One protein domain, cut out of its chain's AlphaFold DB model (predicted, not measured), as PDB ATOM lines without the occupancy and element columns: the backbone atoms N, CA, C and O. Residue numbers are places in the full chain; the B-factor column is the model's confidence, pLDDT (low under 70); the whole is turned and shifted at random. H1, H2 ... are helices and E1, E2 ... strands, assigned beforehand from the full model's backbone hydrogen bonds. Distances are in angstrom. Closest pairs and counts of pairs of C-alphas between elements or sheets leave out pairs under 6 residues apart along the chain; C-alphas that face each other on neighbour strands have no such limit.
ATOM      1  N   ARG A  24     -27.917 -36.419 -58.377       90.81
ATOM      2  CA  ARG A  24     -27.653 -37.798 -58.777       90.81
ATOM      3  C   ARG A  24     -28.925 -38.620 -58.617       90.81
ATOM      4  O   ARG A  24     -29.266 -39.410 -59.491       90.81
ATOM      5  N   ARG A  25     -29.624 -38.429 -57.493       93.19
ATOM      6  CA  ARG A  25     -30.850 -39.161 -57.165       93.19
ATOM      7  C   ARG A  25     -31.722 -38.403 -56.172       93.19
ATOM      8  O   ARG A  25     -31.217 -37.697 -55.306       93.19
ATOM      9  N   ALA A  26     -33.029 -38.601 -56.280       95.56
ATOM     10  CA  ALA A  26     -34.043 -38.077 -55.378       95.56
ATOM     11  C   ALA A  26     -35.056 -39.194 -55.074       95.56
ATOM     12  O   ALA A  26     -35.494 -39.904 -55.981       95.56
ATOM     13  N   SER A  27     -35.368 -39.403 -53.792       97.56
ATOM     14  CA  SER A  27     -36.190 -40.536 -53.350       97.56
ATOM     15  C   SER A  27     -36.911 -40.274 -52.027       97.56
ATOM     16  O   SER A  27     -36.381 -39.582 -51.156       97.56
ATOM     17  N   ALA A  28     -38.109 -40.837 -51.881       97.69
ATOM     18  CA  ALA A  28     -38.901 -40.798 -50.655       97.69
ATOM     19  C   ALA A  28     -38.869 -42.153 -49.940       97.69
ATOM     20  O   ALA A  28     -38.968 -43.203 -50.579       97.69
ATOM     21  N   TRP A  29     -38.741 -42.115 -48.616       97.81
ATOM     22  CA  TRP A  29     -38.502 -43.274 -47.759       97.81
ATOM     23  C   TRP A  29     -39.585 -43.356 -46.687       97.81
ATOM     24  O   TRP A  29     -39.474 -42.764 -45.611       97.81
ATOM     25  N   VAL A  30     -40.657 -44.082 -47.002       97.50
ATOM     26  CA  VAL A  30     -41.770 -44.340 -46.080       97.50
ATOM     27  C   VAL A  30     -41.412 -45.529 -45.180       97.50
ATOM     28  O   VAL A  30     -40.886 -46.521 -45.691       97.50
ATOM     29  N   PRO A  31     -41.668 -45.474 -43.860       96.62
ATOM     30  CA  PRO A  31     -41.358 -46.582 -42.955       96.62
ATOM     31  C   PRO A  31     -42.028 -47.890 -43.399       96.62
ATOM     32  O   PRO A  31     -43.211 -47.902 -43.737       96.62
ATOM     33  N   GLY A  32     -41.274 -48.992 -43.399       94.88
ATOM     34  CA  GLY A  32     -41.784 -50.325 -43.755       94.88
ATOM     35  C   GLY A  32     -42.017 -50.580 -45.251       94.88
ATOM     36  O   GLY A  32     -42.402 -51.690 -45.609       94.88
ATOM     37  N   ALA A  33     -41.771 -49.602 -46.127       95.50
ATOM     38  CA  ALA A  33     -41.931 -49.731 -47.576       95.50
ATOM     39  C   ALA A  33     -40.593 -49.586 -48.311       95.50
ATOM     40  O   ALA A  33     -39.635 -49.030 -47.776       95.50
ATOM     41  N   GLU A  34     -40.520 -50.067 -49.551       93.88
ATOM     42  CA  GLU A  34     -39.388 -49.766 -50.431       93.88
ATOM     43  C   GLU A  34     -39.363 -48.269 -50.797       93.88
ATOM     44  O   GLU A  34     -40.420 -47.633 -50.868       93.88
ATOM     45  N   PRO A  35     -38.178 -47.677 -51.033       96.38
ATOM     46  CA  PRO A  35     -38.082 -46.274 -51.404       96.38
ATOM     47  C   PRO A  35     -38.571 -46.015 -52.828       96.38
ATOM     48  O   PRO A  35     -38.269 -46.761 -53.762       96.38
ATOM     49  N   THR A  36     -39.227 -44.875 -53.018       97.19
ATOM     50  CA  THR A  36     -39.744 -44.450 -54.324       97.19
ATOM     51  C   THR A  36     -38.843 -43.374 -54.912       97.19
ATOM     52  O   THR A  36     -38.653 -42.322 -54.305       97.19
ATOM     53  N   SER A  37     -38.293 -43.619 -56.105       95.38
ATOM     54  CA  SER A  37     -37.546 -42.601 -56.858       95.38
ATOM     55  C   SER A  37     -38.505 -41.607 -57.510       95.38
ATOM     56  O   SER A  37     -39.525 -42.012 -58.061       95.38
ATOM     57  N   MET A  38     -38.177 -40.319 -57.451       94.44
ATOM     58  CA  MET A  38     -39.031 -39.238 -57.954       94.44
ATOM     59  C   MET A  38     -38.216 -37.963 -58.205       94.44
ATOM     60  O   MET A  38     -37.045 -37.875 -57.829       94.44
ATOM     61  N   SER A  39     -38.811 -36.967 -58.857       91.88
ATOM     62  CA  SER A  39     -38.182 -35.661 -59.073       91.88
ATOM     63  C   SER A  39     -38.123 -34.821 -57.788       91.88
ATOM     64  O   SER A  39     -38.842 -35.068 -56.821       91.88
ATOM     65  N   LEU A  40     -37.298 -33.765 -57.778       90.12
ATOM     66  CA  LEU A  40     -37.264 -32.810 -56.658       90.12
ATOM     67  C   LEU A  40     -38.608 -32.111 -56.418       90.12
ATOM     68  O   LEU A  40     -38.892 -31.744 -55.283       90.12
ATOM     69  N   ALA A  41     -39.390 -31.881 -57.475       87.94
ATOM     70  CA  ALA A  41     -40.692 -31.234 -57.354       87.94
ATOM     71  C   ALA A  41     -41.707 -32.158 -56.666       87.94
ATOM     72  O   ALA A  41     -42.464 -31.706 -55.822       87.94
ATOM     73  N   GLU A  42     -41.680 -33.452 -56.987       91.44
ATOM     74  CA  GLU A  42     -42.553 -34.457 -56.364       91.44
ATOM     75  C   GLU A  42     -42.145 -34.773 -54.919       91.44
ATOM     76  O   GLU A  42     -42.997 -35.129 -54.111       91.44
ATOM     77  N   LEU A  43     -40.858 -34.616 -54.574       91.25
ATOM     78  CA  LEU A  43     -40.370 -34.844 -53.211       91.25
ATOM     79  C   LEU A  43     -40.976 -33.902 -52.179       91.25
ATOM     80  O   LEU A  43     -41.046 -34.287 -51.019       91.25
ATOM     81  N   GLU A  44     -41.343 -32.677 -52.559       87.69
ATOM     82  CA  GLU A  44     -41.819 -31.653 -51.621       87.69
ATOM     83  C   GLU A  44     -43.013 -32.154 -50.798       87.69
ATOM     84  O   GLU A  44     -43.009 -32.010 -49.575       87.69
ATOM     85  N   ASP A  45     -43.939 -32.853 -51.458       88.31
ATOM     86  CA  ASP A  45     -45.171 -33.392 -50.876       88.31
ATOM     87  C   ASP A  45     -45.093 -34.900 -50.564       88.31
ATOM     88  O   ASP A  45     -46.088 -35.523 -50.177       88.31
ATOM     89  N   ALA A  46     -43.929 -35.526 -50.755       92.19
ATOM     90  CA  ALA A  46     -43.791 -36.965 -50.592       92.19
ATOM     91  C   ALA A  46     -43.823 -37.381 -49.107       92.19
ATOM     92  O   ALA A  46     -43.178 -36.747 -48.268       92.19
ATOM     93  N   PRO A  47     -44.519 -38.478 -48.758       93.62
ATOM     94  CA  PRO A  47     -44.524 -38.987 -47.393       93.62
ATOM     95  C   PRO A  47     -43.164 -39.584 -47.002       93.62
ATOM     96  O   PRO A  47     -42.425 -40.117 -47.833       93.62
ATOM     97  N   GLY A  48     -42.875 -39.575 -45.699       94.94
ATOM     98  CA  GLY A  48     -41.660 -40.167 -45.139       94.94
ATOM     99  C   GLY A  48     -40.440 -39.250 -45.232       94.94
ATOM    100  O   GLY A  48     -40.555 -38.025 -45.239       94.94
ATOM    101  N   VAL A  49     -39.249 -39.846 -45.247       97.56
ATOM    102  CA  VAL A  49     -37.988 -39.097 -45.313       97.56
ATOM    103  C   VAL A  49     -37.600 -38.851 -46.767       97.56
ATOM    104  O   VAL A  49     -37.542 -39.777 -47.572       97.56
ATOM    105  N   ARG A  50     -37.262 -37.606 -47.100       97.56
ATOM    106  CA  ARG A  50     -36.776 -37.211 -48.429       97.56
ATOM    107  C   ARG A  50     -35.257 -37.325 -48.473       97.56
ATOM    108  O   ARG A  50     -34.569 -36.597 -47.763       97.56
ATOM    109  N   TRP A  51     -34.710 -38.214 -49.292       97.94
ATOM    110  CA  TRP A  51     -33.264 -38.324 -49.483       97.94
ATOM    111  C   TRP A  51     -32.879 -37.897 -50.896       97.94
ATOM    112  O   TRP A  51     -33.318 -38.483 -51.892       97.94
ATOM    113  N   VAL A  52     -32.034 -36.870 -50.965       96.81
ATOM    114  CA  VAL A  52     -31.447 -36.358 -52.198       96.81
ATOM    115  C   VAL A  52     -29.934 -36.581 -52.175       96.81
ATOM    116  O   VAL A  52     -29.231 -36.031 -51.325       96.81
ATOM    117  N   ASP A  53     -29.430 -37.365 -53.125       94.94
ATOM    118  CA  ASP A  53     -27.997 -37.504 -53.377       94.94
ATOM    119  C   ASP A  53     -27.564 -36.530 -54.470       94.94
ATOM    120  O   ASP A  53     -28.156 -36.477 -55.554       94.94
ATOM    121  N   ILE A  54     -26.530 -35.744 -54.178       93.31
ATOM    122  CA  ILE A  54     -26.106 -34.626 -55.018       93.31
ATOM    123  C   ILE A  54     -24.645 -34.736 -55.451       93.31
ATOM    124  O   ILE A  54     -23.766 -35.183 -54.708       93.31
ATOM    125  N   HIS A  55     -24.358 -34.241 -56.649       89.81
ATOM    126  CA  HIS A  55     -23.002 -34.013 -57.129       89.81
ATOM    127  C   HIS A  55     -22.431 -32.746 -56.471       89.81
ATOM    128  O   HIS A  55     -22.863 -31.632 -56.772       89.81
ATOM    129  N   HIS A  56     -21.441 -32.901 -55.576       84.94
ATOM    130  CA  HIS A  56     -20.876 -31.789 -54.790       84.94
ATOM    131  C   HIS A  56     -20.376 -30.621 -55.653       84.94
ATOM    132  O   HIS A  56     -20.464 -29.466 -55.235       84.94
ATOM    133  N   ALA A  57     -19.859 -30.916 -56.854       80.69
ATOM    134  CA  ALA A  57     -19.284 -29.930 -57.761       80.69
ATOM    135  C   ALA A  57     -20.294 -28.848 -58.173       80.69
ATOM    136  O   ALA A  57     -19.900 -27.704 -58.351       80.69
ATOM    137  N   GLU A  58     -21.587 -29.165 -58.238       79.12
ATOM    138  CA  GLU A  58     -22.640 -28.259 -58.723       79.12
ATOM    139  C   GLU A  58     -23.311 -27.441 -57.600       79.12
ATOM    140  O   GLU A  58     -24.093 -26.520 -57.855       79.12
ATOM    141  N   LEU A  59     -22.998 -27.739 -56.333       82.88
ATOM    142  CA  LEU A  59     -23.700 -27.199 -55.161       82.88
ATOM    143  C   LEU A  59     -23.391 -25.718 -54.864       82.88
ATOM    144  O   LEU A  59     -24.011 -25.109 -53.999       82.88
ATOM    145  N   HIS A  60     -22.442 -25.103 -55.566       76.62
ATOM    146  CA  HIS A  60     -22.001 -23.732 -55.295       76.62
ATOM    147  C   HIS A  60     -22.856 -22.652 -55.983       76.62
ATOM    148  O   HIS A  60     -22.668 -21.462 -55.717       76.62
ATOM    149  N   THR A  61     -23.795 -23.028 -56.859       82.00
ATOM    150  CA  THR A  61     -24.601 -22.057 -57.613       82.00
ATOM    151  C   THR A  61     -25.870 -21.642 -56.848       82.00
ATOM    152  O   THR A  61     -26.545 -22.495 -56.267       82.00
ATOM    153  N   PRO A  62     -26.284 -20.358 -56.871       83.56
ATOM    154  CA  PRO A  62     -27.537 -19.926 -56.237       83.56
ATOM    155  C   PRO A  62     -28.769 -20.681 -56.750       83.56
ATOM    156  O   PRO A  62     -29.697 -20.961 -55.992       83.56
ATOM    157  N   ARG A  63     -28.757 -21.058 -58.036       85.25
ATOM    158  CA  ARG A  63     -29.804 -21.875 -58.654       85.25
ATOM    159  C   ARG A  63     -29.869 -23.271 -58.033       85.25
ATOM    160  O   ARG A  63     -30.965 -23.715 -57.711       85.25
ATOM    161  N   ALA A  64     -28.726 -23.929 -57.825       86.31
ATOM    162  CA  ALA A  64     -28.665 -25.233 -57.166       86.31
ATOM    163  C   ALA A  64     -29.249 -25.187 -55.749       86.31
ATOM    164  O   ALA A  64     -30.075 -26.029 -55.398       86.31
ATOM    165  N   LEU A  65     -28.889 -24.162 -54.966       88.62
ATOM    166  CA  LEU A  65     -29.461 -23.964 -53.632       88.62
ATOM    167  C   LEU A  65     -30.977 -23.777 -53.698       88.62
ATOM    168  O   LEU A  65     -31.692 -24.443 -52.962       88.62
ATOM    169  N   GLY A  66     -31.472 -22.910 -54.587       88.94
ATOM    170  CA  GLY A  66     -32.910 -22.672 -54.741       88.94
ATOM    171  C   GLY A  66     -33.690 -23.934 -55.121       88.94
ATOM    172  O   GLY A  66     -34.779 -24.162 -54.599       88.94
ATOM    173  N   CYS A  67     -33.121 -24.783 -55.981       87.81
ATOM    174  CA  CYS A  67     -33.712 -26.071 -56.345       87.81
ATOM    175  C   CYS A  67     -33.804 -27.027 -55.148       87.81
ATOM    176  O   CYS A  67     -34.852 -27.631 -54.941       87.81
ATOM    177  N   LEU A  68     -32.737 -27.142 -54.353       92.38
ATOM    178  CA  LEU A  68     -32.684 -28.045 -53.200       92.38
ATOM    179  C   LEU A  68     -33.496 -27.548 -52.004       92.38
ATOM    180  O   LEU A  68     -34.004 -28.361 -51.236       92.38
ATOM    181  N   ASN A  69     -33.630 -26.231 -51.837       91.62
ATOM    182  CA  ASN A  69     -34.207 -25.658 -50.625       91.62
ATOM    183  C   ASN A  69     -35.671 -26.068 -50.408       91.62
ATOM    184  O   ASN A  69     -36.087 -26.217 -49.266       91.62
ATOM    185  N   ARG A  70     -36.435 -26.309 -51.484       89.06
ATOM    186  CA  ARG A  70     -37.819 -26.808 -51.388       89.06
ATOM    187  C   ARG A  70     -37.899 -28.196 -50.754       89.06
ATOM    188  O   ARG A  70     -38.648 -28.387 -49.810       89.06
ATOM    189  N   ALA A  71     -37.024 -29.113 -51.166       91.56
ATOM    190  CA  ALA A  71     -36.908 -30.436 -50.546       91.56
ATOM    191  C   ALA A  71     -36.336 -30.395 -49.109       91.56
ATOM    192  O   ALA A  71     -36.340 -31.413 -48.421       91.56
ATOM    193  N   CYS A  72     -35.832 -29.234 -48.670       94.31
ATOM    194  CA  CYS A  72     -35.245 -29.001 -47.348       94.31
ATOM    195  C   CYS A  72     -36.089 -28.049 -46.479       94.31
ATOM    196  O   CYS A  72     -35.551 -27.415 -45.566       94.31
ATOM    197  N   ASP A  73     -37.378 -27.881 -46.793       92.62
ATOM    198  CA  ASP A  73     -38.337 -27.027 -46.071       92.62
ATOM    199  C   ASP A  73     -37.895 -25.563 -45.919       92.62
ATOM    200  O   ASP A  73     -38.149 -24.900 -44.914       92.62
ATOM    201  N   GLY A  74     -37.161 -25.047 -46.902       92.75
ATOM    202  CA  GLY A  74     -36.652 -23.679 -46.879       92.75
ATOM    203  C   GLY A  74     -35.459 -23.452 -45.941       92.75
ATOM    204  O   GLY A  74     -34.963 -22.326 -45.867       92.75
ATOM    205  N   MET A  75     -34.976 -24.487 -45.244       93.38
ATOM    206  CA  MET A  75     -33.957 -24.356 -44.198       93.38
ATOM    207  C   MET A  75     -32.507 -24.462 -44.695       93.38
ATOM    208  O   MET A  75     -31.571 -24.234 -43.920       93.38
ATOM    209  N   LEU A  76     -32.278 -24.808 -45.966       93.25
ATOM    210  CA  LEU A  76     -30.936 -24.956 -46.525       93.25
ATOM    211  C   LEU A  76     -30.269 -23.587 -46.697       93.25
ATOM    212  O   LEU A  76     -30.619 -22.787 -47.563       93.25
ATOM    213  N   THR A  77     -29.233 -23.335 -45.899       92.12
ATOM    214  CA  THR A  77     -28.439 -22.103 -45.998       92.12
ATOM    215  C   THR A  77     -27.232 -22.265 -46.922       92.12
ATOM    216  O   THR A  77     -26.684 -23.356 -47.089       92.12
ATOM    217  N   GLN A  78     -26.710 -21.146 -47.434       90.06
ATOM    218  CA  GLN A  78     -25.459 -21.145 -48.202       90.06
ATOM    219  C   GLN A  78     -24.264 -21.670 -47.402       90.06
ATOM    220  O   GLN A  78     -23.373 -22.314 -47.956       90.06
ATOM    221  N   ARG A  79     -24.249 -21.434 -46.085       90.00
ATOM    222  CA  ARG A  79     -23.234 -22.000 -45.194       90.00
ATOM    223  C   ARG A  79     -23.300 -23.526 -45.188       90.00
ATOM    224  O   ARG A  79     -22.261 -24.147 -45.368       90.00
ATOM    225  N   MET A  80     -24.488 -24.102 -45.015       92.38
ATOM    226  CA  MET A  80     -24.683 -25.557 -45.010       92.38
ATOM    227  C   MET A  80     -24.293 -26.179 -46.352       92.38
ATOM    228  O   MET A  80     -23.530 -27.137 -46.369       92.38
ATOM    229  N   ALA A  81     -24.740 -25.596 -47.470       91.38
ATOM    230  CA  ALA A  81     -24.391 -26.061 -48.812       91.38
ATOM    231  C   ALA A  81     -22.869 -26.043 -49.052       91.38
ATOM    232  O   ALA A  81     -22.286 -27.021 -49.514       91.38
ATOM    233  N   ARG A  82     -22.185 -24.960 -48.663       89.50
ATOM    234  CA  ARG A  82     -20.722 -24.879 -48.760       89.50
ATOM    235  C   ARG A  82     -20.032 -25.933 -47.896       89.50
ATOM    236  O   ARG A  82     -19.093 -26.573 -48.364       89.50
ATOM    237  N   ASP A  83     -20.461 -26.084 -46.648       89.31
ATOM    238  CA  ASP A  83     -19.858 -27.039 -45.718       89.31
ATOM    239  C   ASP A  83     -20.086 -28.493 -46.196       89.31
ATOM    240  O   ASP A  83     -19.188 -29.318 -46.046       89.31
ATOM    241  N   LEU A  84     -21.228 -28.775 -46.844       89.69
ATOM    242  CA  LEU A  84     -21.557 -30.062 -47.469       89.69
ATOM    243  C   LEU A  84     -20.629 -30.384 -48.654       89.69
ATOM    244  O   LEU A  84     -20.093 -31.487 -48.727       89.69
ATOM    245  N   ALA A  85     -20.395 -29.427 -49.561       87.19
ATOM    246  CA  ALA A  85     -19.536 -29.631 -50.737       87.19
ATOM    247  C   ALA A  85     -18.031 -29.566 -50.432       87.19
ATOM    248  O   ALA A  85     -17.225 -30.213 -51.098       87.19
ATOM    249  N   THR A  86     -17.633 -28.749 -49.456       83.56
ATOM    250  CA  THR A  86     -16.229 -28.430 -49.156       83.56
ATOM    251  C   THR A  86     -15.985 -28.419 -47.644       83.56
ATOM    252  O   THR A  86     -15.784 -27.356 -47.045       83.56
ATOM    253  N   PRO A  87     -16.007 -29.587 -46.976       75.56
ATOM    254  CA  PRO A  87     -15.842 -29.632 -45.530       75.56
ATOM    255  C   PRO A  87     -14.459 -29.109 -45.131       75.56
ATOM    256  O   PRO A  87     -13.426 -29.580 -45.608       75.56
ATOM    257  N   ARG A  88     -14.432 -28.139 -44.208       67.44
ATOM    258  CA  ARG A  88     -13.182 -27.535 -43.708       67.44
ATOM    259  C   ARG A  88     -12.298 -28.532 -42.959       67.44
ATOM    260  O   ARG A  88     -11.077 -28.408 -42.977       67.44
ATOM    261  N   ARG A  89     -12.916 -29.479 -42.253       64.44
ATOM    262  CA  ARG A  89     -12.270 -30.580 -41.532       64.44
ATOM    263  C   ARG A  89     -13.124 -31.819 -41.720       64.44
ATOM    264  O   ARG A  89     -14.344 -31.732 -41.632       64.44
ATOM    265  N   PHE A  90     -12.480 -32.950 -41.969       61.53
ATOM    266  CA  PHE A  90     -13.151 -34.239 -41.987       61.53
ATOM    267  C   PHE A  90     -12.861 -34.958 -40.662       61.53
ATOM    268  O   PHE A  90     -11.686 -35.017 -40.295       61.53
ATOM    269  N   PRO A  91     -13.861 -35.517 -39.955       56.75
ATOM    270  CA  PRO A  91     -15.310 -35.412 -40.177       56.75
ATOM    271  C   PRO A  91     -15.884 -34.060 -39.713       56.75
ATOM    272  O   PRO A  91     -15.568 -33.580 -38.624       56.75
ATOM    273  N   ALA A  92     -16.759 -33.454 -40.524       61.75
ATOM    274  CA  ALA A  92     -17.507 -32.251 -40.157       61.75
ATOM    275  C   ALA A  92     -18.739 -32.646 -39.327       61.75
ATOM    276  O   ALA A  92     -19.863 -32.575 -39.799       61.75
ATOM    277  N   ALA A  93     -18.531 -33.139 -38.107       69.75
ATOM    278  CA  ALA A  93     -19.635 -33.362 -37.179       69.75
ATOM    279  C   ALA A  93     -20.038 -32.028 -36.536       69.75
ATOM    280  O   ALA A  93     -19.183 -31.303 -36.023       69.75
ATOM    281  N   GLY A  94     -21.326 -31.692 -36.551       79.94
ATOM    282  CA  GLY A  94     -21.808 -30.497 -35.862       79.94
ATOM    283  C   GLY A  94     -23.272 -30.186 -36.118       79.94
ATOM    284  O   GLY A  94     -23.869 -30.678 -37.071       79.94
ATOM    285  N   THR A  95     -23.843 -29.346 -35.263       86.31
ATOM    286  CA  THR A  95     -25.206 -28.828 -35.395       86.31
ATOM    287  C   THR A  95     -25.184 -27.379 -35.877       86.31
ATOM    288  O   THR A  95     -24.287 -26.596 -35.548       86.31
ATOM    289  N   TYR A  96     -26.174 -26.999 -36.680       88.88
ATOM    290  CA  TYR A  96     -26.315 -25.639 -37.188       88.88
ATOM    291  C   TYR A  96     -27.225 -24.811 -36.276       88.88
ATOM    292  O   TYR A  96     -28.443 -24.773 -36.444       88.88
ATOM    293  N   GLY A  97     -26.626 -24.106 -35.315       81.69
ATOM    294  CA  GLY A  97     -27.373 -23.248 -34.389       81.69
ATOM    295  C   GLY A  97     -28.436 -24.033 -33.613       81.69
ATOM    296  O   GLY A  97     -28.170 -25.136 -33.148       81.69
ATOM    297  N   SER A  98     -29.643 -23.475 -33.498       80.06
ATOM    298  CA  SER A  98     -30.801 -24.106 -32.846       80.06
ATOM    299  C   SER A  98     -31.709 -24.894 -33.802       80.06
ATOM    300  O   SER A  98     -32.769 -25.349 -33.392       80.06
ATOM    301  N   THR A  99     -31.324 -25.055 -35.074       78.62
ATOM    302  CA  THR A  99     -32.214 -25.565 -36.142       78.62
ATOM    303  C   THR A  99     -32.450 -27.078 -36.112       78.62
ATOM    304  O   THR A  99     -33.173 -27.596 -36.954       78.62
ATOM    305  N   GLY A 100     -31.797 -27.813 -35.206       86.00
ATOM    306  CA  GLY A 100     -31.806 -29.282 -35.198       86.00
ATOM    307  C   GLY A 100     -31.081 -29.927 -36.390       86.00
ATOM    308  O   GLY A 100     -30.828 -31.126 -36.364       86.00
ATOM    309  N   ILE A 101     -30.686 -29.146 -37.404       94.38
ATOM    310  CA  ILE A 101     -29.957 -29.631 -38.576       94.38
ATOM    311  C   ILE A 101     -28.532 -29.975 -38.167       94.38
ATOM    312  O   ILE A 101     -27.834 -29.165 -37.542       94.38
ATOM    313  N   ARG A 102     -28.068 -31.154 -38.576       92.94
ATOM    314  CA  ARG A 102     -26.716 -31.621 -38.285       92.94
ATOM    315  C   ARG A 102     -25.967 -32.077 -39.524       92.94
ATOM    316  O   ARG A 102     -26.549 -32.617 -40.459       92.94
ATOM    317  N   MET A 103     -24.657 -31.884 -39.492       92.06
ATOM    318  CA  MET A 103     -23.721 -32.476 -40.435       92.06
ATOM    319  C   MET A 103     -23.087 -33.706 -39.793       92.06
ATOM    320  O   MET A 103     -22.692 -33.686 -38.623       92.06
ATOM    321  N   THR A 104     -22.986 -34.780 -40.561       92.12
ATOM    322  CA  THR A 104     -22.192 -35.955 -40.215       92.12
ATOM    323  C   THR A 104     -21.536 -36.518 -41.468       92.12
ATOM    324  O   THR A 104     -21.733 -36.022 -42.578       92.12
ATOM    325  N   ALA A 105     -20.721 -37.548 -41.293       90.75
ATOM    326  CA  ALA A 105     -20.003 -38.166 -42.382       90.75
ATOM    327  C   ALA A 105     -19.931 -39.683 -42.233       90.75
ATOM    328  O   ALA A 105     -19.889 -40.211 -41.123       90.75
ATOM    329  N   GLY A 106     -19.872 -40.364 -43.371       89.38
ATOM    330  CA  GLY A 106     -19.495 -41.763 -43.486       89.38
ATOM    331  C   GLY A 106     -18.334 -41.926 -44.460       89.38
ATOM    332  O   GLY A 106     -17.931 -40.982 -45.149       89.38
ATOM    333  N   PHE A 107     -17.797 -43.136 -44.524       87.44
ATOM    334  CA  PHE A 107     -16.738 -43.481 -45.460       87.44
ATOM    335  C   PHE A 107     -16.999 -44.855 -46.041       87.44
ATOM    336  O   PHE A 107     -17.325 -45.784 -45.307       87.44
ATOM    337  N   LEU A 108     -16.777 -44.985 -47.342       84.19
ATOM    338  CA  LEU A 108     -16.528 -46.277 -47.955       84.19
ATOM    339  C   LEU A 108     -15.013 -46.475 -48.042       84.19
ATOM    340  O   LEU A 108     -14.321 -45.684 -48.686       84.19
ATOM    341  N   VAL A 109     -14.495 -47.514 -47.394       83.56
ATOM    342  CA  VAL A 109     -13.077 -47.885 -47.430       83.56
ATOM    343  C   VAL A 109     -12.903 -49.093 -48.343       83.56
ATOM    344  O   VAL A 109     -13.603 -50.092 -48.212       83.56
ATOM    345  N   ARG A 110     -11.961 -49.009 -49.284       77.81
ATOM    346  CA  ARG A 110     -11.559 -50.133 -50.138       77.81
ATOM    347  C   ARG A 110     -10.065 -50.362 -50.049       77.81
ATOM    348  O   ARG A 110      -9.287 -49.440 -50.281       77.81
ATOM    349  N   HIS A 111      -9.672 -51.599 -49.776       72.19
ATOM    350  CA  HIS A 111      -8.275 -52.010 -49.806       72.19
ATOM    351  C   HIS A 111      -7.903 -52.461 -51.220       72.19
ATOM    352  O   HIS A 111      -8.483 -53.402 -51.761       72.19
ATOM    353  N   LEU A 112      -6.944 -51.772 -51.829       67.69
ATOM    354  CA  LEU A 112      -6.354 -52.166 -53.099       67.69
ATOM    355  C   LEU A 112      -5.286 -53.225 -52.812       67.69
ATOM    356  O   LEU A 112      -4.312 -52.952 -52.112       67.69
ATOM    357  N   HIS A 113      -5.471 -54.429 -53.349       55.38
ATOM    358  CA  HIS A 113      -4.421 -55.445 -53.368       55.38
ATOM    359  C   HIS A 113      -3.508 -55.183 -54.571       55.38
ATOM    360  O   HIS A 113      -3.999 -55.031 -55.689       55.38
ATOM    361  N   SER A 114      -2.192 -55.117 -54.350       51.88
ATOM    362  CA  SER A 114      -1.222 -55.061 -55.449       51.88
ATOM    363  C   SER A 114      -1.074 -56.461 -56.059       51.88
ATOM    364  O   SER A 114      -0.769 -57.390 -55.313       51.88
ATOM    365  N   PRO A 115      -1.256 -56.654 -57.378       49.97
ATOM    366  CA  PRO A 115      -1.088 -57.959 -58.022       49.97
ATOM    367  C   PRO A 115       0.384 -58.366 -58.237       49.97
ATOM    368  O   PRO A 115       0.655 -59.330 -58.946       49.97
ATOM    369  N   THR A 116       1.351 -57.663 -57.644       52.22
ATOM    370  CA  THR A 116       2.785 -57.946 -57.801       52.22
ATOM    371  C   THR A 116       3.484 -58.058 -56.449       52.22
ATOM    372  O   THR A 116       3.616 -57.072 -55.723       52.22
ATOM    373  N   GLN A 132     -20.567 -37.024 -47.149       93.12
ATOM    374  CA  GLN A 132     -21.129 -36.053 -46.206       93.12
ATOM    375  C   GLN A 132     -22.649 -36.167 -46.197       93.12
ATOM    376  O   GLN A 132     -23.258 -36.353 -47.251       93.12
ATOM    377  N   LEU A 133     -23.245 -36.037 -45.015       95.06
ATOM    378  CA  LEU A 133     -24.686 -36.083 -44.799       95.06
ATOM    379  C   LEU A 133     -25.116 -34.826 -44.041       95.06
ATOM    380  O   LEU A 133     -24.697 -34.618 -42.899       95.06
ATOM    381  N   LEU A 134     -25.981 -34.025 -44.657       95.56
ATOM    382  CA  LEU A 134     -26.708 -32.950 -43.992       95.56
ATOM    383  C   LEU A 134     -28.114 -33.454 -43.672       95.56
ATOM    384  O   LEU A 134     -28.873 -33.796 -44.576       95.56
ATOM    385  N   ILE A 135     -28.440 -33.518 -42.387       96.69
ATOM    386  CA  ILE A 135     -29.649 -34.158 -41.871       96.69
ATOM    387  C   ILE A 135     -30.524 -33.073 -41.258       96.69
ATOM    388  O   ILE A 135     -30.118 -32.436 -40.284       96.69
ATOM    389  N   GLY A 136     -31.704 -32.862 -41.835       95.75
ATOM    390  CA  GLY A 136     -32.769 -32.049 -41.256       95.75
ATOM    391  C   GLY A 136     -33.948 -32.910 -40.818       95.75
ATOM    392  O   GLY A 136     -33.905 -34.141 -40.888       95.75
ATOM    393  N   GLN A 137     -35.022 -32.278 -40.357       94.62
ATOM    394  CA  GLN A 137     -36.237 -32.993 -39.979       94.62
ATOM    395  C   GLN A 137     -36.966 -33.479 -41.242       94.62
ATOM    396  O   GLN A 137     -37.443 -32.678 -42.033       94.62
ATOM    397  N   GLY A 138     -37.021 -34.796 -41.456       95.38
ATOM    398  CA  GLY A 138     -37.717 -35.382 -42.610       95.38
ATOM    399  C   GLY A 138     -36.988 -35.250 -43.954       95.38
ATOM    400  O   GLY A 138     -37.569 -35.568 -44.993       95.38
ATOM    401  N   TRP A 139     -35.726 -34.814 -43.967       97.06
ATOM    402  CA  TRP A 139     -34.907 -34.784 -45.180       97.06
ATOM    403  C   TRP A 139     -33.419 -35.044 -44.909       97.06
ATOM    404  O   TRP A 139     -32.901 -34.770 -43.823       97.06
ATOM    405  N   ILE A 140     -32.726 -35.571 -45.917       97.75
ATOM    406  CA  ILE A 140     -31.278 -35.790 -45.945       97.75
ATOM    407  C   ILE A 140     -30.740 -35.321 -47.296       97.75
ATOM    408  O   ILE A 140     -31.232 -35.737 -48.346       97.75
ATOM    409  N   LEU A 141     -29.678 -34.517 -47.267       96.75
ATOM    410  CA  LEU A 141     -28.809 -34.324 -48.425       96.75
ATOM    411  C   LEU A 141     -27.536 -35.145 -48.230       96.75
ATOM    412  O   LEU A 141     -26.859 -34.989 -47.210       96.75
ATOM    413  N   SER A 142     -27.183 -35.981 -49.204       95.38
ATOM    414  CA  SER A 142     -25.887 -36.662 -49.234       95.38
ATOM    415  C   SER A 142     -25.030 -36.166 -50.375       95.38
ATOM    416  O   SER A 142     -25.531 -35.845 -51.448       95.38
ATOM    417  N   THR A 143     -23.719 -36.138 -50.169       93.00
ATOM    418  CA  THR A 143     -22.801 -35.946 -51.281       93.00
ATOM    419  C   THR A 143     -21.532 -36.759 -51.117       93.00
ATOM    420  O   THR A 143     -20.923 -36.810 -50.044       93.00
ATOM    421  N   TRP A 144     -21.135 -37.394 -52.214       91.25
ATOM    422  CA  TRP A 144     -19.854 -38.066 -52.336       91.25
ATOM    423  C   TRP A 144     -18.777 -37.033 -52.649       91.25
ATOM    424  O   TRP A 144     -18.867 -36.281 -53.626       91.25
ATOM    425  N   LEU A 145     -17.753 -36.999 -51.804       87.94
ATOM    426  CA  LEU A 145     -16.587 -36.149 -51.991       87.94
ATOM    427  C   LEU A 145     -15.495 -36.888 -52.766       87.94
ATOM    428  O   LEU A 145     -15.499 -38.123 -52.798       87.94
ATOM    429  N   PRO A 146     -14.527 -36.158 -53.353       84.00
ATOM    430  CA  PRO A 146     -13.408 -36.780 -54.045       84.00
ATOM    431  C   PRO A 146     -12.729 -37.839 -53.176       84.00
ATOM    432  O   PRO A 146     -12.446 -37.607 -51.993       84.00
ATOM    433  N   ALA A 147     -12.477 -39.004 -53.775       79.81
ATOM    434  CA  ALA A 147     -11.820 -40.107 -53.098       79.81
ATOM    435  C   ALA A 147     -10.447 -39.665 -52.575       79.81
ATOM    436  O   ALA A 147      -9.683 -38.975 -53.252       79.81
ATOM    437  N   ARG A 148     -10.130 -40.070 -51.349       74.56
ATOM    438  CA  ARG A 148      -8.842 -39.833 -50.713       74.56
ATOM    439  C   ARG A 148      -8.110 -41.141 -50.561       74.56
ATOM    440  O   ARG A 148      -8.645 -42.135 -50.089       74.56
ATOM    441  N   LEU A 149      -6.856 -41.114 -50.946       68.06
ATOM    442  CA  LEU A 149      -5.978 -42.252 -50.848       68.06
ATOM    443  C   LEU A 149      -5.201 -42.177 -49.534       68.06
ATOM    444  O   LEU A 149      -4.593 -41.152 -49.232       68.06
ATOM    445  N   PHE A 150      -5.199 -43.264 -48.774       65.88
ATOM    446  CA  PHE A 150      -4.305 -43.458 -47.643       65.88
ATOM    447  C   PHE A 150      -3.255 -44.499 -48.038       65.88
ATOM    448  O   PHE A 150      -3.569 -45.676 -48.231       65.88
ATOM    449  N   ARG A 151      -2.015 -44.041 -48.223       57.09
ATOM    450  CA  ARG A 151      -0.856 -44.868 -48.581       57.09
ATOM    451  C   ARG A 151       0.302 -44.607 -47.620       57.09
ATOM    452  O   ARG A 151       0.628 -43.452 -47.365       57.09
ATOM    453  N   GLY A 152       0.941 -45.678 -47.139       57.28
ATOM    454  CA  GLY A 152       2.382 -45.666 -46.844       57.28
ATOM    455  C   GLY A 152       3.195 -45.608 -48.153       57.28
ATOM    456  O   GLY A 152       2.630 -45.876 -49.209       57.28
ATOM    457  N   SER A 153       4.473 -45.209 -48.085       40.84
ATOM    458  CA  SER A 153       5.288 -44.597 -49.166       40.84
ATOM    459  C   SER A 153       5.052 -45.018 -50.637       40.84
ATOM    460  O   SER A 153       5.036 -46.198 -50.975       40.84
ATOM    461  N   PRO A 178     -37.072 -51.413 -45.114       93.50
ATOM    462  CA  PRO A 178     -38.362 -51.958 -44.677       93.50
ATOM    463  C   PRO A 178     -38.286 -52.748 -43.361       93.50
ATOM    464  O   PRO A 178     -39.194 -52.676 -42.538       93.50
ATOM    465  N   GLY A 179     -37.180 -53.469 -43.142       90.25
ATOM    466  CA  GLY A 179     -36.936 -54.270 -41.939       90.25
ATOM    467  C   GLY A 179     -36.188 -53.539 -40.820       90.25
ATOM    468  O   GLY A 179     -35.912 -54.140 -39.784       90.25
ATOM    469  N   SER A 180     -35.823 -52.268 -41.008       89.38
ATOM    470  CA  SER A 180     -34.990 -51.525 -40.052       89.38
ATOM    471  C   SER A 180     -35.748 -51.019 -38.820       89.38
ATOM    472  O   SER A 180     -35.120 -50.718 -37.808       89.38
ATOM    473  N   GLY A 181     -37.078 -50.887 -38.913       90.12
ATOM    474  CA  GLY A 181     -37.908 -50.229 -37.898       90.12
ATOM    475  C   GLY A 181     -37.695 -48.712 -37.789       90.12
ATOM    476  O   GLY A 181     -38.245 -48.095 -36.882       90.12
ATOM    477  N   GLY A 182     -36.893 -48.113 -38.675       92.62
ATOM    478  CA  GLY A 182     -36.642 -46.675 -38.705       92.62
ATOM    479  C   GLY A 182     -37.779 -45.887 -39.350       92.62
ATOM    480  O   GLY A 182     -38.405 -46.344 -40.306       92.62
ATOM    481  N   ASP A 183     -38.013 -44.677 -38.847       95.81
ATOM    482  CA  ASP A 183     -39.058 -43.776 -39.340       95.81
ATOM    483  C   ASP A 183     -38.633 -42.302 -39.449       95.81
ATOM    484  O   ASP A 183     -39.386 -41.464 -39.947       95.81
ATOM    485  N   THR A 184     -37.405 -41.981 -39.042       96.94
ATOM    486  CA  THR A 184     -36.865 -40.617 -39.073       96.94
ATOM    487  C   THR A 184     -35.679 -40.478 -40.025       96.94
ATOM    488  O   THR A 184     -35.026 -41.454 -40.403       96.94
ATOM    489  N   SER A 185     -35.344 -39.231 -40.375       96.62
ATOM    490  CA  SER A 185     -34.114 -38.907 -41.109       96.62
ATOM    491  C   SER A 185     -32.854 -39.310 -40.343       96.62
ATOM    492  O   SER A 185     -31.847 -39.665 -40.949       96.62
ATOM    493  N   GLU A 186     -32.915 -39.335 -39.014       95.69
ATOM    494  CA  GLU A 186     -31.831 -39.834 -38.173       95.69
ATOM    495  C   GLU A 186     -31.637 -41.344 -38.317       95.69
ATOM    496  O   GLU A 186     -30.513 -41.802 -38.543       95.69
ATOM    497  N   SER A 187     -32.732 -42.107 -38.276       96.44
ATOM    498  CA  SER A 187     -32.720 -43.556 -38.499       96.44
ATOM    499  C   SER A 187     -32.196 -43.901 -39.896       96.44
ATOM    500  O   SER A 187     -31.353 -44.788 -40.040       96.44
ATOM    501  N   LEU A 188     -32.629 -43.167 -40.929       97.12
ATOM    502  CA  LEU A 188     -32.137 -43.363 -42.294       97.12
ATOM    503  C   LEU A 188     -30.645 -43.001 -42.418       97.12
ATOM    504  O   LEU A 188     -29.880 -43.749 -43.022       97.12
ATOM    505  N   ALA A 189     -30.187 -41.912 -41.793       96.31
ATOM    506  CA  ALA A 189     -28.770 -41.540 -41.785       96.31
ATOM    507  C   ALA A 189     -27.882 -42.538 -41.023       96.31
ATOM    508  O   ALA A 189     -26.714 -42.737 -41.372       96.31
ATOM    509  N   GLU A 190     -28.392 -43.150 -39.956       95.25
ATOM    510  CA  GLU A 190     -27.725 -44.261 -39.278       95.25
ATOM    511  C   GLU A 190     -27.630 -45.491 -40.176       95.25
ATOM    512  O   GLU A 190     -26.549 -46.070 -40.290       95.25
ATOM    513  N   LEU A 191     -28.708 -45.834 -40.883       94.81
ATOM    514  CA  LEU A 191     -28.708 -46.948 -41.822       94.81
ATOM    515  C   LEU A 191     -27.721 -46.730 -42.978       94.81
ATOM    516  O   LEU A 191     -26.959 -47.638 -43.298       94.81
ATOM    517  N   ILE A 192     -27.656 -45.520 -43.545       95.00
ATOM    518  CA  ILE A 192     -26.665 -45.149 -44.569       95.00
ATOM    519  C   ILE A 192     -25.239 -45.390 -44.058       95.00
ATOM    520  O   ILE A 192     -24.430 -46.023 -44.737       95.00
ATOM    521  N   ARG A 193     -24.917 -44.918 -42.845       93.25
ATOM    522  CA  ARG A 193     -23.589 -45.124 -42.241       93.25
ATOM    523  C   ARG A 193     -23.303 -46.602 -41.986       93.25
ATOM    524  O   ARG A 193     -22.208 -47.059 -42.291       93.25
ATOM    525  N   ARG A 194     -24.288 -47.358 -41.499       90.69
ATOM    526  CA  ARG A 194     -24.168 -48.805 -41.294       90.69
ATOM    527  C   ARG A 194     -23.877 -49.539 -42.602       90.69
ATOM    528  O   ARG A 194     -22.992 -50.387 -42.622       90.69
ATOM    529  N   GLU A 195     -24.585 -49.242 -43.689       89.31
ATOM    530  CA  GLU A 195     -24.329 -49.899 -44.981       89.31
ATOM    531  C   GLU A 195     -22.966 -49.488 -45.564       89.31
ATOM    532  O   GLU A 195     -22.296 -50.317 -46.176       89.31
ATOM    533  N   LEU A 196     -22.488 -48.263 -45.307       87.31
ATOM    534  CA  LEU A 196     -21.108 -47.859 -45.617       87.31
ATOM    535  C   LEU A 196     -20.069 -48.669 -44.816       87.31
ATOM    536  O   LEU A 196     -19.071 -49.114 -45.385       87.31
ATOM    537  N   GLU A 197     -20.303 -48.907 -43.522       82.81
ATOM    538  CA  GLU A 197     -19.449 -49.760 -42.677       82.81
ATOM    539  C   GLU A 197     -19.438 -51.215 -43.162       82.81
ATOM    540  O   GLU A 197     -18.374 -51.832 -43.241       82.81
ATOM    541  N   VAL A 198     -20.609 -51.754 -43.525       79.00
ATOM    542  CA  VAL A 198     -20.753 -53.104 -44.093       79.00
ATOM    543  C   VAL A 198     -20.006 -53.209 -45.419       79.00
ATOM    544  O   VAL A 198     -19.212 -54.129 -45.606       79.00
ATOM    545  N   ALA A 199     -20.200 -52.249 -46.323       77.25
ATOM    546  CA  ALA A 199     -19.520 -52.212 -47.615       77.25
ATOM    547  C   ALA A 199     -17.995 -52.051 -47.482       77.25
ATOM    548  O   ALA A 199     -17.253 -52.488 -48.360       77.25
ATOM    549  N   SER A 200     -17.532 -51.460 -46.379       76.25
ATOM    550  CA  SER A 200     -16.111 -51.344 -46.031       76.25
ATOM    551  C   SER A 200     -15.543 -52.599 -45.354       76.25
ATOM    552  O   SER A 200     -14.353 -52.648 -45.058       76.25
ATOM    553  N   GLY A 201     -16.375 -53.604 -45.060       68.00
ATOM    554  CA  GLY A 201     -15.975 -54.801 -44.316       68.00
ATOM    555  C   GLY A 201     -15.734 -54.566 -42.819       68.00
ATOM    556  O   GLY A 201     -15.238 -55.457 -42.137       68.00
TER     557      GLY A 201
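What this domain is: This is residues 24 to 116, 132 to 153 and 178 to 201 of the 207 residues of an uncharacterized protein of Actinobacteria bacterium (UniProt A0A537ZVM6). A twisted sheet of five strands has the long helix H4 packed on one face and the short helices H1 and H3 on the other, while H2 only grazes it. At one end, the last part of E3 and the small strand E6 reach out from this body as two arms. The printed part has 139 residues, with four named helices and six named strands in the order E1, H1, E2, H2, H3, E3, E4, E5, E6, H4. The sheet is mixed, in the order E1, E2, E5, E4, E3, and the class is mixed, helices and strands. The whole is compact, with a radius of gyration of the C-alphas of 15.9 A and spans of 54, 37 and 28 A.

Where its parts are: In the sheet, E1 is residues 24 to 29, from C-alpha 24 at (-27.653, -37.798, -58.777), E2 residues 49 to 55, 19.7 A long, E5 residues 139 to 144, 17.0 A, E4 residues 132 to 136, and E3 residues 102 to 112, 32.5 A, ending at C-alpha 112 at (-6.354, -52.166, -53.099). E6, residues 148 to 150, pairs with no named strand. The helices are H1, residues 40 to 43, H2, residues 62 to 71, 15.2 A, H3, residues 78 to 85, 10.7 A, and H4, residues 185 to 199, 20.8 A, ending at C-alpha 199 at (-19.520, -52.212, -47.615).

How they stand to each other: E1 and E2 are antiparallel, with N 27 and O 51 2.9 A apart, within hydrogen-bond range. E2 and E5 are parallel, with N 52 and O 140 at 3.0 A. The hairpin E4 and E5 has N 134 and O 141 at 2.9 A, and E4 and E3 are antiparallel, with N 104 and O 133 at 2.9 A. E2, H2, H3 and E3 form a split strand-helix-strand unit, two strands running the same way with E5 and E4 between them; its crossover is right-handed. H4 is on the sheet; its closest C-alphas to E3 are Leu 196 and Leu 108, 5.4 A. On the opposite face, H3 runs along the strands at a height of 8.8 A, over E4 and only just over E5, with 3 C-alphas there. H1 lies over E1 on the same face as H3 and touches H2, C-alphas 43 and 71 being closest at 6.2 A. H2 and H3 are close but not clearly touching, about perpendicular at 90 degrees, with C-alphas 65 and 81 closest at 7.3 A. E6 is near E3. Every O i to N i+4 pair is within hydrogen-bond range in H3 and H4, and 4 of 6 in H2; H1 is too short for one.

The domain as a whole: The C-alphas farthest apart, of Asp 45 and Thr 116, are 54.3 A apart. Residues 117 to 131 and 154 to 177 are not printed, with gaps of 34.4 A and 44.5 A. The link H3 to E3 is long. The pLDDT is under 70 at residues 88 to 93, 112 to 116, 149 to 153 and 201.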